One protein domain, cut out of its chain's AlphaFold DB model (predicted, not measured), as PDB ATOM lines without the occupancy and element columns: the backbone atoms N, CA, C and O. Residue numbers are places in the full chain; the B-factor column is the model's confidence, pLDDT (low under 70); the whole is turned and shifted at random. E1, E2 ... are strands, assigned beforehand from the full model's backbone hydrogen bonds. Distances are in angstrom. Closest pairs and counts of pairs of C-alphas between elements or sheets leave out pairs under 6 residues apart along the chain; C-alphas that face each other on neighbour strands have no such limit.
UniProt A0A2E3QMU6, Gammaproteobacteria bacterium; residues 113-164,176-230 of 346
ATOM      1  N   THR A 113      -3.439  12.629  -0.548       91.69
ATOM      2  CA  THR A 113      -2.378  12.110   0.329       91.69
ATOM      3  C   THR A 113      -1.131  11.780  -0.474       91.69
ATOM      4  O   THR A 113      -1.239  11.144  -1.523       91.69
ATOM      5  N   PHE A 114       0.043  12.105   0.056       92.25
ATOM      6  CA  PHE A 114       1.330  11.701  -0.498       92.25
ATOM      7  C   PHE A 114       1.966  10.672   0.427       92.25
ATOM      8  O   PHE A 114       2.118  10.907   1.628       92.25
ATOM      9  N   ARG A 115       2.315   9.522  -0.151       91.06
ATOM     10  CA  ARG A 115       2.916   8.391   0.554       91.06
ATOM     11  C   ARG A 115       4.340   8.174   0.075       91.06
ATOM     12  O   ARG A 115       4.601   8.265  -1.124       91.06
ATOM     13  N   THR A 116       5.246   7.886   0.997       88.62
ATOM     14  CA  THR A 116       6.642   7.558   0.685       88.62
ATOM     15  C   THR A 116       7.121   6.382   1.537       88.62
ATOM     16  O   THR A 116       6.392   5.863   2.383       88.62
ATOM     17  N   GLY A 117       8.350   5.926   1.285       85.31
ATOM     18  CA  GLY A 117       8.921   4.758   1.948       85.31
ATOM     19  C   GLY A 117       8.464   3.436   1.332       85.31
ATOM     20  O   GLY A 117       7.585   3.382   0.473       85.31
ATOM     21  N   THR A 118       9.090   2.346   1.768       86.75
ATOM     22  CA  THR A 118       8.839   0.992   1.244       86.75
ATOM     23  C   THR A 118       7.533   0.384   1.749       86.75
ATOM     24  O   THR A 118       7.008  -0.529   1.119       86.75
ATOM     25  N   LEU A 119       6.996   0.903   2.856       88.69
ATOM     26  CA  LEU A 119       5.731   0.468   3.454       88.69
ATOM     27  C   LEU A 119       4.531   1.328   3.020       88.69
ATOM     28  O   LEU A 119       3.405   1.041   3.413       88.69
ATOM     29  N   GLY A 120       4.754   2.368   2.202       85.06
ATOM     30  CA  GLY A 120       3.686   3.242   1.708       85.06
ATOM     31  C   GLY A 120       3.071   4.127   2.795       85.06
ATOM     32  O   GLY A 120       1.859   4.326   2.823       85.06
ATOM     33  N   GLU A 121       3.890   4.658   3.695       87.50
ATOM     34  CA  GLU A 121       3.424   5.504   4.794       87.50
ATOM     35  C   GLU A 121       2.969   6.875   4.283       87.50
ATOM     36  O   GLU A 121       3.623   7.481   3.436       87.50
ATOM     37  N   GLU A 122       1.865   7.394   4.822       90.06
ATOM     38  CA  GLU A 122       1.391   8.756   4.545       90.06
ATOM     39  C   GLU A 122       2.317   9.783   5.198       90.06
ATOM     40  O   GLU A 122       2.595   9.710   6.392       90.06
ATOM     41  N   LYS A 123       2.807  10.736   4.401       89.44
ATOM     42  CA  LYS A 123       3.679  11.822   4.869       89.44
ATOM     43  C   LYS A 123       3.040  13.193   4.734       89.44
ATOM     44  O   LYS A 123       3.348  14.067   5.534       89.44
ATOM     45  N   ILE A 124       2.169  13.388   3.744       93.06
ATOM     46  CA  ILE A 124       1.452  14.649   3.534       93.06
ATOM     47  C   ILE A 124      -0.017  14.355   3.247       93.06
ATOM     48  O   ILE A 124      -0.324  13.427   2.497       93.06
ATOM     49  N   ARG A 125      -0.910  15.177   3.794       92.25
ATOM     50  CA  ARG A 125      -2.356  15.133   3.564       92.25
ATOM     51  C   ARG A 125      -2.915  16.532   3.336       92.25
ATOM     52  O   ARG A 125      -2.569  17.444   4.076       92.25
ATOM     53  N   ILE A 126      -3.834  16.666   2.388       93.62
ATOM     54  CA  ILE A 126      -4.765  17.791   2.265       93.62
ATOM     55  C   ILE A 126      -6.168  17.212   2.410       93.62
ATOM     56  O   ILE A 126      -6.536  16.306   1.660       93.62
ATOM     57  N   ASP A 127      -6.928  17.684   3.392       92.50
ATOM     58  CA  ASP A 127      -8.299  17.223   3.611       92.50
ATOM     59  C   ASP A 127      -9.360  18.158   3.016       92.50
ATOM     60  O   ASP A 127      -9.069  19.254   2.534       92.50
ATOM     61  N   SER A 128     -10.620  17.726   3.088       92.00
ATOM     62  CA  SER A 128     -11.780  18.461   2.572       92.00
ATOM     63  C   SER A 128     -12.061  19.788   3.281       92.00
ATOM     64  O   SER A 128     -12.891  20.558   2.810       92.00
ATOM     65  N   GLN A 129     -11.402  20.066   4.411       91.00
ATOM     66  CA  GLN A 129     -11.494  21.341   5.125       91.00
ATOM     67  C   GLN A 129     -10.365  22.306   4.721       91.00
ATOM     68  O   GLN A 129     -10.235  23.377   5.310       91.00
ATOM     69  N   GLY A 130      -9.535  21.937   3.739       90.31
ATOM     70  CA  GLY A 130      -8.411  22.746   3.266       90.31
ATOM     71  C   GLY A 130      -7.199  22.715   4.197       90.31
ATOM     72  O   GLY A 130      -6.358  23.609   4.134       90.31
ATOM     73  N   ARG A 131      -7.105  21.721   5.088       92.06
ATOM     74  CA  ARG A 131      -6.010  21.615   6.057       92.06
ATOM     75  C   ARG A 131      -4.879  20.759   5.492       92.06
ATOM     76  O   ARG A 131      -5.116  19.629   5.065       92.06
ATOM     77  N   LEU A 132      -3.656  21.281   5.543       94.00
ATOM     78  CA  LEU A 132      -2.413  20.605   5.181       94.00
ATOM     79  C   LEU A 132      -1.759  19.993   6.428       94.00
ATOM     80  O   LEU A 132      -1.378  20.701   7.360       94.00
ATOM     81  N   GLY A 133      -1.617  18.669   6.435       92.06
ATOM     82  CA  GLY A 133      -0.889  17.913   7.451       92.06
ATOM     83  C   GLY A 133       0.419  17.358   6.901       92.06
ATOM     84  O   GLY A 133       0.412  16.759   5.827       92.06
ATOM     85  N   ILE A 134       1.513  17.511   7.644       91.00
ATOM     86  CA  ILE A 134       2.825  16.924   7.354       91.00
ATOM     87  C   ILE A 134       3.242  16.062   8.547       91.00
ATOM     88  O   ILE A 134       3.251  16.535   9.682       91.00
ATOM     89  N   ASN A 135       3.575  14.799   8.268       86.19
ATOM     90  CA  ASN A 135       4.010  13.791   9.240       86.19
ATOM     91  C   ASN A 135       3.040  13.597  10.428       86.19
ATOM     92  O   ASN A 135       3.449  13.216  11.518       86.19
ATOM     93  N   THR A 136       1.741  13.816  10.203       81.12
ATOM     94  CA  THR A 136       0.695  13.588  11.207       81.12
ATOM     95  C   THR A 136      -0.105  12.325  10.903       81.12
ATOM     96  O   THR A 136      -0.451  12.054   9.753       81.12
ATOM     97  N   THR A 137      -0.416  11.550  11.943       70.44
ATOM     98  CA  THR A 137      -1.160  10.277  11.849       70.44
ATOM     99  C   THR A 137      -2.639  10.415  12.220       70.44
ATOM    100  O   THR A 137      -3.374   9.428  12.265       70.44
ATOM    101  N   ASN A 138      -3.105  11.641  12.482       71.44
ATOM    102  CA  ASN A 138      -4.446  11.872  12.997       71.44
ATOM    103  C   ASN A 138      -5.526  11.571  11.939       71.44
ATOM    104  O   ASN A 138      -5.691  12.284  10.944       71.44
ATOM    105  N   VAL A 139      -6.303  10.514  12.184       60.84
ATOM    106  CA  VAL A 139      -7.376  10.025  11.301       60.84
ATOM    107  C   VAL A 139      -8.476  11.065  11.047       60.84
ATOM    108  O   VAL A 139      -9.064  11.062   9.966       60.84
ATOM    109  N   GLY A 140      -8.689  12.013  11.971       70.00
ATOM    110  CA  GLY A 140      -9.619  13.148  11.819       70.00
ATOM    111  C   GLY A 140      -9.103  14.309  10.952       70.00
ATOM    112  O   GLY A 140      -9.769  15.340  10.824       70.00
ATOM    113  N   GLY A 141      -7.915  14.153  10.362       73.31
ATOM    114  CA  GLY A 141      -7.213  15.220   9.663       73.31
ATOM    115  C   GLY A 141      -6.407  16.112  10.607       73.31
ATOM    116  O   GLY A 141      -6.416  15.928  11.827       73.31
ATOM    117  N   PRO A 142      -5.666  17.074  10.050       82.06
ATOM    118  CA  PRO A 142      -4.778  17.913  10.830       82.06
ATOM    119  C   PRO A 142      -5.589  18.850  11.738       82.06
ATOM    120  O   PRO A 142      -6.625  19.381  11.345       82.06
ATOM    121  N   GLY A 143      -5.140  19.084  12.974       80.44
ATOM    122  CA  GLY A 143      -5.894  19.897  13.944       80.44
ATOM    123  C   GLY A 143      -5.943  21.402  13.628       80.44
ATOM    124  O   GLY A 143      -6.606  22.156  14.345       80.44
ATOM    125  N   LYS A 144      -5.205  21.847  12.604       85.06
ATOM    126  CA  LYS A 144      -5.001  23.240  12.168       85.06
ATOM    127  C   LYS A 144      -4.837  23.282  10.640       85.06
ATOM    128  O   LYS A 144      -4.619  22.240  10.034       85.06
ATOM    129  N   PHE A 145      -4.936  24.467  10.028       86.25
ATOM    130  CA  PHE A 145      -4.796  24.640   8.570       86.25
ATOM    131  C   PHE A 145      -3.423  24.235   8.028       86.25
ATOM    132  O   PHE A 145      -3.350  23.660   6.951       86.25
ATOM    133  N   LEU A 146      -2.360  24.491   8.786       89.69
ATOM    134  CA  LEU A 146      -1.040  23.917   8.565       89.69
ATOM    135  C   LEU A 146      -0.631  23.221   9.860       89.69
ATOM    136  O   LEU A 146      -0.518  23.867  10.901       89.69
ATOM    137  N   HIS A 147      -0.468  21.905   9.808       86.31
ATOM    138  CA  HIS A 147      -0.054  21.094  10.945       86.31
ATOM    139  C   HIS A 147       1.158  20.271  10.535       86.31
ATOM    140  O   HIS A 147       1.059  19.398   9.674       86.31
ATOM    141  N   VAL A 148       2.294  20.562  11.151       86.00
ATOM    142  CA  VAL A 148       3.539  19.829  10.948       86.00
ATOM    143  C   VAL A 148       3.898  19.194  12.277       86.00
ATOM    144  O   VAL A 148       4.001  19.891  13.284       86.00
ATOM    145  N   GLU A 149       4.027  17.875  12.286       78.44
ATOM    146  CA  GLU A 149       4.306  17.096  13.487       78.44
ATOM    147  C   GLU A 149       5.700  16.466  13.370       78.44
ATOM    148  O   GLU A 149       6.079  15.961  12.314       78.44
ATOM    149  N   SER A 150       6.493  16.518  14.441       74.31
ATOM    150  CA  SER A 150       7.757  15.775  14.526       74.31
ATOM    151  C   SER A 150       7.483  14.314  14.899       74.31
ATOM    152  O   SER A 150       6.486  14.016  15.549       74.31
ATOM    153  N   GLN A 151       8.374  13.391  14.526       69.50
ATOM    154  CA  GLN A 151       8.337  12.015  15.036       69.50
ATOM    155  C   GLN A 151       8.406  12.008  16.578       69.50
ATOM    156  O   GLN A 151       9.099  12.833  17.180       69.50
ATOM    157  N   ILE A 152       7.669  11.090  17.209       59.84
ATOM    158  CA  ILE A 152       7.629  10.921  18.668       59.84
ATOM    159  C   ILE A 152       8.948  10.284  19.129       59.84
ATOM    160  O   ILE A 152       9.280   9.197  18.668       59.84
ATOM    161  N   GLY A 153       9.645  10.913  20.083       58.50
ATOM    162  CA  GLY A 153      10.756  10.290  20.824       58.50
ATOM    163  C   GLY A 153      12.173  10.757  20.478       58.50
ATOM    164  O   GLY A 153      13.103  10.332  21.156       58.50
ATOM    165  N   ASP A 154      12.340  11.657  19.505       53.75
ATOM    166  CA  ASP A 154      13.653  12.171  19.095       53.75
ATOM    167  C   ASP A 154      13.872  13.630  19.539       53.75
ATOM    168  O   ASP A 154      13.010  14.496  19.360       53.75
ATOM    169  N   SER A 155      15.041  13.918  20.118       50.34
ATOM    170  CA  SER A 155      15.446  15.265  20.548       50.34
ATOM    171  C   SER A 155      15.924  16.129  19.369       50.34
ATOM    172  O   SER A 155      16.510  15.630  18.414       50.34
ATOM    173  N   ASN A 156      15.780  17.453  19.490       55.06
ATOM    174  CA  ASN A 156      16.350  18.474  18.598       55.06
ATOM    175  C   ASN A 156      15.813  18.571  17.151       55.06
ATOM    176  O   ASN A 156      16.521  19.052  16.262       55.06
ATOM    177  N   HIS A 157      14.566  18.180  16.880       62.47
ATOM    178  CA  HIS A 157      13.995  18.302  15.535       62.47
ATOM    179  C   HIS A 157      13.580  19.731  15.151       62.47
ATOM    180  O   HIS A 157      12.828  20.410  15.850       62.47
ATOM    181  N   PHE A 158      14.017  20.143  13.960       62.16
ATOM    182  CA  PHE A 158      13.496  21.310  13.257       62.16
ATOM    183  C   PHE A 158      12.157  20.936  12.612       62.16
ATOM    184  O   PHE A 158      12.115  20.152  11.667       62.16
ATOM    185  N   ILE A 159      11.055  21.472  13.141       69.56
ATOM    186  CA  ILE A 159       9.704  21.199  12.618       69.56
ATOM    187  C   ILE A 159       9.506  21.906  11.272       69.56
ATOM    188  O   ILE A 159       8.975  21.324  10.328       69.56
ATOM    189  N   ALA A 160       9.949  23.158  11.182       68.75
ATOM    190  CA  ALA A 160       9.980  23.931   9.952       68.75
ATOM    191  C   ALA A 160      11.102  24.967  10.035       68.75
ATOM    192  O   ALA A 160      11.250  25.646  11.054       68.75
ATOM    193  N   GLU A 161      11.865  25.090   8.954       65.94
ATOM    194  CA  GLU A 161      12.846  26.153   8.768       65.94
ATOM    195  C   GLU A 161      12.294  27.144   7.739       65.94
ATOM    196  O   GLU A 161      11.867  26.752   6.650       65.94
ATOM    197  N   PHE A 162      12.295  28.429   8.089       66.88
ATOM    198  CA  PHE A 162      11.954  29.509   7.166       66.88
ATOM    199  C   PHE A 162      13.227  30.293   6.857       66.88
ATOM    200  O   PHE A 162      13.570  31.238   7.571       66.88
ATOM    201  N   THR A 163      13.942  29.882   5.809       55.53
ATOM    202  CA  THR A 163      15.157  30.558   5.346       55.53
ATOM    203  C   THR A 163      14.818  31.705   4.398       55.53
ATOM    204  O   THR A 163      13.932  31.606   3.549       55.53
ATOM    205  N   GLY A 164      15.542  32.818   4.521       44.56
ATOM    206  CA  GLY A 164      15.743  33.704   3.377       44.56
ATOM    207  C   GLY A 164      16.855  33.130   2.495       44.56
ATOM    208  O   GLY A 164      17.782  32.508   3.000       44.56
ATOM    209  N   ALA A 176      18.772  35.686   7.878       42.50
ATOM    210  CA  ALA A 176      18.134  35.434   9.160       42.50
ATOM    211  C   ALA A 176      16.960  34.471   8.932       42.50
ATOM    212  O   ALA A 176      16.172  34.683   8.008       42.50
ATOM    213  N   ALA A 177      16.850  33.435   9.762       48.97
ATOM    214  CA  ALA A 177      15.726  32.505   9.760       48.97
ATOM    215  C   ALA A 177      14.881  32.705  11.026       48.97
ATOM    216  O   ALA A 177      15.409  32.957  12.112       48.97
ATOM    217  N   CYS A 178      13.560  32.606  10.884       57.41
ATOM    218  CA  CYS A 178      12.630  32.550  12.007       57.41
ATOM    219  C   CYS A 178      12.221  31.091  12.188       57.41
ATOM    220  O   CYS A 178      11.467  30.561  11.373       57.41
ATOM    221  N   ASN A 179      12.743  30.443  13.229       56.88
ATOM    222  CA  ASN A 179      12.524  29.021  13.455       56.88
ATOM    223  C   ASN A 179      11.551  28.810  14.620       56.88
ATOM    224  O   ASN A 179      11.715  29.387  15.699       56.88
ATOM    225  N   PHE A 180      10.557  27.946  14.407       61.41
ATOM    226  CA  PHE A 180       9.677  27.449  15.464       61.41
ATOM    227  C   PHE A 180      10.226  26.108  15.949       61.41
ATOM    228  O   PHE A 180      10.300  25.153  15.174       61.41
ATOM    229  N   TYR A 181      10.647  26.052  17.212       56.41
ATOM    230  CA  TYR A 181      11.415  24.926  17.737       56.41
ATOM    231  C   TYR A 181      10.713  24.225  18.904       56.41
ATOM    232  O   TYR A 181       9.990  24.852  19.685       56.41
ATOM    233  N   TYR A 182      10.959  22.919  19.017       47.12
ATOM    234  CA  TYR A 182      10.545  22.081  20.140       47.12
ATOM    235  C   TYR A 182      11.751  21.801  21.042       47.12
ATOM    236  O   TYR A 182      12.745  21.244  20.578       47.12
ATOM    237  N   MET A 183      11.674  22.174  22.322       53.47
ATOM    238  CA  MET A 183      12.768  21.989  23.285       53.47
ATOM    239  C   MET A 183      12.360  21.015  24.390       53.47
ATOM    240  O   MET A 183      11.312  21.193  25.006       53.47
ATOM    241  N   LEU A 184      13.217  20.031  24.679       48.50
ATOM    242  CA  LEU A 184      13.155  19.279  25.932       48.50
ATOM    243  C   LEU A 184      13.848  20.110  27.017       48.50
ATOM    244  O   LEU A 184      15.057  20.329  26.939       48.50
ATOM    245  N   CYS A 185      13.106  20.570  28.021       53.19
ATOM    246  CA  CYS A 185      13.691  20.936  29.309       53.19
ATOM    247  C   CYS A 185      13.715  19.677  30.183       53.19
ATOM    248  O   CYS A 185      12.805  18.862  30.098       53.19
ATOM    249  N   GLY A 186      14.765  19.467  30.979       48.41
ATOM    250  CA  GLY A 186      15.003  18.224  31.733       48.41
ATOM    251  C   GLY A 186      13.981  17.856  32.828       48.41
ATOM    252  O   GLY A 186      14.302  17.018  33.667       48.41
ATOM    253  N   SER A 187      12.792  18.466  32.836       48.59
ATOM    254  CA  SER A 187      11.645  18.218  33.721       48.59
ATOM    255  C   SER A 187      10.319  18.330  32.939       48.59
ATOM    256  O   SER A 187      10.285  18.845  31.823       48.59
ATOM    257  N   ASP A 188       9.251  17.797  33.534       36.22
ATOM    258  CA  ASP A 188       8.020  17.212  32.967       36.22
ATOM    259  C   ASP A 188       7.112  18.076  32.051       36.22
ATOM    260  O   ASP A 188       6.005  17.641  31.733       36.22
ATOM    261  N   ASP A 189       7.549  19.240  31.556       43.34
ATOM    262  CA  ASP A 189       6.720  20.148  30.750       43.34
ATOM    263  C   ASP A 189       7.349  20.526  29.399       43.34
ATOM    264  O   ASP A 189       8.291  21.307  29.310       43.34
ATOM    265  N   ASN A 190       6.764  20.039  28.302       47.47
ATOM    266  CA  ASN A 190       7.182  20.376  26.935       47.47
ATOM    267  C   ASN A 190       6.788  21.821  26.563       47.47
ATOM    268  O   ASN A 190       5.632  22.204  26.757       47.47
ATOM    269  N   ARG A 191       7.691  22.617  25.957       56.41
ATOM    270  CA  ARG A 191       7.413  24.032  25.606       56.41
ATOM    271  C   ARG A 191       7.791  24.410  24.178       56.41
ATOM    272  O   ARG A 191       8.709  23.855  23.575       56.41
ATOM    273  N   THR A 192       7.073  25.402  23.653       55.53
ATOM    274  CA  THR A 192       7.299  26.009  22.334       55.53
ATOM    275  C   THR A 192       8.040  27.336  22.500       55.53
ATOM    276  O   THR A 192       7.574  28.212  23.227       55.53
ATOM    277  N   GLY A 193       9.185  27.487  21.831       60.75
ATOM    278  CA  GLY A 193      10.020  28.692  21.877       60.75
ATOM    279  C   GLY A 193      10.292  29.278  20.491       60.75
ATOM    280  O   GLY A 193      10.077  28.621  19.468       60.75
ATOM    281  N   LEU A 194      10.776  30.522  20.467       67.50
ATOM    282  CA  LEU A 194      11.256  31.193  19.259       67.50
ATOM    283  C   LEU A 194      12.784  31.178  19.263       67.50
ATOM    284  O   LEU A 194      13.422  31.544  20.253       67.50
ATOM    285  N   TYR A 195      13.370  30.776  18.142       62.25
ATOM    286  CA  TYR A 195      14.813  30.676  18.000       62.25
ATOM    287  C   TYR A 195      15.294  31.478  16.796       62.25
ATOM    288  O   TYR A 195      14.780  31.319  15.686       62.25
ATOM    289  N   TRP A 196      16.280  32.346  17.030       62.44
ATOM    290  CA  TRP A 196      16.935  33.130  15.990       62.44
ATOM    291  C   TRP A 196      18.370  32.646  15.821       62.44
ATOM    292  O   TRP A 196      19.208  32.796  16.713       62.44
ATOM    293  N   GLU A 197      18.653  32.075  14.653       53.75
ATOM    294  CA  GLU A 197      20.007  31.689  14.273       53.75
ATOM    295  C   GLU A 197      20.698  32.817  13.521       53.75
ATOM    296  O   GLU A 197      20.182  33.331  12.526       53.75
ATOM    297  N   HIS A 198      21.902  33.172  13.966       46.09
ATOM    298  CA  HIS A 198      22.814  34.000  13.193       46.09
ATOM    299  C   HIS A 198      24.199  33.351  13.220       46.09
ATOM    300  O   HIS A 198      24.823  33.204  14.267       46.09
ATOM    301  N   GLN A 199      24.712  32.951  12.054       45.12
ATOM    302  CA  GLN A 199      26.019  32.295  11.988       45.12
ATOM    303  C   GLN A 199      27.149  33.230  12.456       45.12
ATOM    304  O   GLN A 199      27.073  34.450  12.294       45.12
ATOM    305  N   GLN A 200      28.203  32.637  13.029       45.09
ATOM    306  CA  GLN A 200      29.409  33.313  13.548       45.09
ATOM    307  C   GLN A 200      29.194  34.279  14.728       45.09
ATOM    308  O   GLN A 200      30.107  35.019  15.089       45.09
ATOM    309  N   VAL A 201      28.025  34.242  15.370       58.03
ATOM    310  CA  VAL A 201      27.777  34.895  16.661       58.03
ATOM    311  C   VAL A 201      27.155  33.896  17.628       58.03
ATOM    312  O   VAL A 201      26.836  32.765  17.264       58.03
ATOM    313  N   THR A 202      27.011  34.289  18.889       64.75
ATOM    314  CA  THR A 202      26.293  33.469  19.858       64.75
ATOM    315  C   THR A 202      24.791  33.554  19.585       64.75
ATOM    316  O   THR A 202      24.216  34.637  19.670       64.75
ATOM    317  N   ASN A 203      24.171  32.428  19.225       67.50
ATOM    318  CA  ASN A 203      22.728  32.358  18.986       67.50
ATOM    319  C   ASN A 203      21.965  32.606  20.289       67.50
ATOM    320  O   ASN A 203      22.344  32.074  21.334       67.50
ATOM    321  N   ILE A 204      20.869  33.359  20.207       75.44
ATOM    322  CA  ILE A 204      19.992  33.633  21.346       75.44
ATOM    323  C   ILE A 204      18.725  32.791  21.190       75.44
ATOM    324  O   ILE A 204      18.033  32.849  20.173       75.44
ATOM    325  N   ARG A 205      18.428  31.995  22.215       77.44
ATOM    326  CA  ARG A 205      17.195  31.208  22.351       77.44
ATOM    327  C   ARG A 205      16.245  31.943  23.282       77.44
ATOM    328  O   ARG A 205      16.706  32.414  24.318       77.44
ATOM    329  N   MET A 206      14.956  32.017  22.940       80.88
ATOM    330  CA  MET A 206      13.933  32.678  23.757       80.88
ATOM    331  C   MET A 206      12.756  31.739  24.055       80.88
ATOM    332  O   MET A 206      12.207  31.113  23.146       80.88
ATOM    333  N   TRP A 207      12.349  31.655  25.324       74.06
ATOM    334  CA  TRP A 207      11.217  30.832  25.770       74.06
ATOM    335  C   TRP A 207      10.483  31.470  26.951       74.06
ATOM    336  O   TRP A 207      11.025  32.346  27.616       74.06
ATOM    337  N   MET A 208       9.249  31.038  27.202       76.38
ATOM    338  CA  MET A 208       8.492  31.431  28.394       76.38
ATOM    339  C   MET A 208       8.752  30.431  29.527       76.38
ATOM    340  O   MET A 208       8.676  29.216  29.306       76.38
ATOM    341  N   ASP A 209       9.048  30.921  30.728       75.00
ATOM    342  CA  ASP A 209       9.110  30.081  31.930       75.00
ATOM    343  C   ASP A 209       7.725  29.871  32.587       75.00
ATOM    344  O   ASP A 209       6.712  30.366  32.090       75.00
ATOM    345  N   ASP A 210       7.672  29.144  33.712       63.50
ATOM    346  CA  ASP A 210       6.409  28.851  34.429       63.50
ATOM    347  C   ASP A 210       5.836  30.031  35.206       63.50
ATOM    348  O   ASP A 210       4.660  30.035  35.567       63.50
ATOM    349  N   SER A 211       6.657  31.048  35.454       72.00
ATOM    350  CA  SER A 211       6.196  32.318  36.008       72.00
ATOM    351  C   SER A 211       5.636  33.257  34.934       72.00
ATOM    352  O   SER A 211       5.136  34.332  35.260       72.00
ATOM    353  N   GLY A 212       5.669  32.842  33.661       71.19
ATOM    354  CA  GLY A 212       5.257  33.661  32.529       71.19
ATOM    355  C   GLY A 212       6.293  34.715  32.140       71.19
ATOM    356  O   GLY A 212       5.947  35.672  31.447       71.19
ATOM    357  N   GLU A 213       7.551  34.569  32.559       78.56
ATOM    358  CA  GLU A 213       8.641  35.446  32.140       78.56
ATOM    359  C   GLU A 213       9.269  34.957  30.835       78.56
ATOM    360  O   GLU A 213       9.494  33.764  30.621       78.56
ATOM    361  N   LEU A 214       9.621  35.907  29.970       83.94
ATOM    362  CA  LEU A 214      10.415  35.643  28.778       83.94
ATOM    363  C   LEU A 214      11.890  35.484  29.174       83.94
ATOM    364  O   LEU A 214      12.510  36.427  29.668       83.94
ATOM    365  N   ARG A 215      12.458  34.304  28.946       82.75
ATOM    366  CA  ARG A 215      13.856  33.942  29.214       82.75
ATOM    367  C   ARG A 215      14.686  33.999  27.936       82.75
ATOM    368  O   ARG A 215      14.163  33.774  26.845       82.75
ATOM    369  N   GLN A 216      15.985  34.258  28.081       85.25
ATOM    370  CA  GLN A 216      16.975  34.142  27.014       85.25
ATOM    371  C   GLN A 216      18.213  33.348  27.455       85.25
ATOM    372  O   GLN A 216      18.659  33.437  28.601       85.25
ATOM    373  N   SER A 217      18.803  32.585  26.537       80.81
ATOM    374  CA  SER A 217      20.078  31.899  26.773       80.81
ATOM    375  C   SER A 217      20.850  31.653  25.482       80.81
ATOM    376  O   SER A 217      20.278  31.521  24.400       80.81
ATOM    377  N   ASN A 218      22.164  31.543  25.649       81.56
ATOM    378  CA  ASN A 218      23.137  31.225  24.610       81.56
ATOM    379  C   ASN A 218      23.466  29.718  24.540       81.56
ATOM    380  O   ASN A 218      24.284  29.296  23.725       81.56
ATOM    381  N   SER A 219      22.853  28.910  25.410       75.69
ATOM    382  CA  SER A 219      22.996  27.453  25.488       75.69
ATOM    383  C   SER A 219      21.631  26.773  25.578       75.69
ATOM    384  O   SER A 219      20.622  27.433  25.838       75.69
ATOM    385  N   ASP A 220      21.606  25.447  25.427       70.44
ATOM    386  CA  ASP A 220      20.409  24.656  25.715       70.44
ATOM    387  C   ASP A 220      19.956  24.866  27.173       70.44
ATOM    388  O   ASP A 220      20.805  24.882  28.079       70.44
ATOM    389  N   PRO A 221      18.648  25.063  27.417       67.75
ATOM    390  CA  PRO A 221      18.112  25.236  28.753       67.75
ATOM    391  C   PRO A 221      18.223  23.924  29.535       67.75
ATOM    392  O   PRO A 221      17.756  22.877  29.096       67.75
ATOM    393  N   GLN A 222      18.848  23.984  30.710       72.25
ATOM    394  CA  GLN A 222      18.978  22.834  31.618       72.25
ATOM    395  C   GLN A 222      17.716  22.638  32.478       72.25
ATOM    396  O   GLN A 222      17.465  21.536  32.955       72.25
ATOM    397  N   SER A 223      16.923  23.699  32.668       70.56
ATOM    398  CA  SER A 223      15.649  23.700  33.403       70.56
ATOM    399  C   SER A 223      14.731  24.831  32.926       70.56
ATOM    400  O   SER A 223      15.159  25.713  32.175       70.56
ATOM    401  N   GLU A 224      13.484  24.841  33.391       64.31
ATOM    402  CA  GLU A 224      12.461  25.841  33.065       64.31
ATOM    403  C   GLU A 224      12.896  27.286  33.344       64.31
ATOM    404  O   GLU A 224      12.628  28.186  32.546       64.31
ATOM    405  N   SER A 225      13.635  27.480  34.437       70.75
ATOM    406  CA  SER A 225      14.120  28.788  34.899       70.75
ATOM    407  C   SER A 225      15.560  29.086  34.471       70.75
ATOM    408  O   SER A 225      16.130  30.097  34.888       70.75
ATOM    409  N   SER A 226      16.181  28.193  33.692       70.25
ATOM    410  CA  SER A 226      17.556  28.389  33.225       70.25
ATOM    411  C   SER A 226      17.661  29.609  32.292       70.25
ATOM    412  O   SER A 226      16.664  30.150  31.827       70.25
ATOM    413  N   GLY A 227      18.867  30.127  32.060       76.19
ATOM    414  CA  GLY A 227      19.036  31.381  31.316       76.19
ATOM    415  C   GLY A 227      18.682  32.635  32.122       76.19
ATOM    416  O   GLY A 227      18.413  32.588  33.323       76.19
ATOM    417  N   THR A 228      18.749  33.791  31.470       83.19
ATOM    418  CA  THR A 228      18.444  35.078  32.098       83.19
ATOM    419  C   THR A 228      17.027  35.506  31.728       83.19
ATOM    420  O   THR A 228      16.658  35.417  30.554       83.19
ATOM    421  N   PRO A 229      16.209  35.991  32.682       80.56
ATOM    422  CA  PRO A 229      15.012  36.741  32.327       80.56
ATOM    423  C   PRO A 229      15.405  37.868  31.375       80.56
ATOM    424  O   PRO A 229      16.489  38.452  31.504       80.56
ATOM    425  N   PHE A 230      14.532  38.196  30.430       74.62
ATOM    426  CA  PHE A 230      14.667  39.393  29.618       74.62
ATOM    427  C   PHE A 230      14.513  40.622  30.529       74.62
ATOM    428  O   PHE A 230      13.435  41.185  30.692       74.62
TER     429      PHE A 230
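AT A GLANCE: This is residues 113 to 164 and 176 to 230 of the 346 residues of a protein of Gammaproteobacteria bacterium (UniProt A0A2E3QMU6). Two sheets sit end to end along the longest axis, a strongly twisted wall of E6, E7, E8 and E9 with E5 at its inward edge, and a smaller sheet of E1, E2, E3 and E4; the two come near each other where E4 and E5 approach. Past E9, the last residues fold back as a loop, and residues 228 to 229 pair with E9. The printed part has 107 residues with no named helix and nine named strands, E1 to E9 in chain order, 43 residues in all, under half of those printed; the class is all strand. The larger sheet has the order E5, E6, E7, E8, E9 and the smaller, mixed one E1, E2, E3, E4. The whole is loose, with a radius of gyration of the C-alphas of 16.6 A and spans of 45 by 32 by 28 A.

IN THESE COORDINATES: In the larger sheet, E5 is residues 158 to 160, E6 residues 177 to 183, 17.4 A long, E7 residues 191 to 197, 18.6 A, E8 residues 204 to 208, 13.7 A, and E9 residues 214 to 217, 10.6 A. C-alpha 217 is at (20.078, 31.899, 26.773). In the smaller sheet, E1 is residues 113 to 116, 10.1 A, E2 residues 121 to 127, 16.6 A, E3 residues 132 to 134 and E4 residues 146 to 148. C-alpha 113 is at (-2.378, 12.110, 0.329).

HOW THE PARTS SIT: E6 and E7 are an antiparallel hairpin at 145 degrees, with N 179 and O 195 within hydrogen-bond range at 3.3 A. E7 and E8 form a hairpin at 160 degrees, with N 194 and O 206 at 3.1 A. E8 and E9 form a hairpin at 149 degrees, with N 215 and O 207 at 2.8 A. E6, E7, E8 and E9 make a meander, each strand the antiparallel neighbour of the one before. E5 and E6 meet only at a point. The closest C-alphas of E5 and E4, Ile 159 and Val 148, are 6.5 A apart. E4 is parallel to E3 at 7 degrees, with N 134 and O 147 at 2.8 A. E1, E2 and E3 are a second meander of two hairpins, with N 133 and O 125 at 2.8 A and N 114 and O 124 at 2.8 A.

THE WHOLE: The two farthest C-alphas, of Thr 118 and Phe 230, are 48.1 A apart. Residues 165 to 175 are cut out, and C-alphas 164 and 176 are 6.5 A apart. The link from E3 to E4 is long, with 11 residues. Mean pLDDT of the printed part is 71.3; 46 residues are under 70, among them 151 to 164 and 176 to 203.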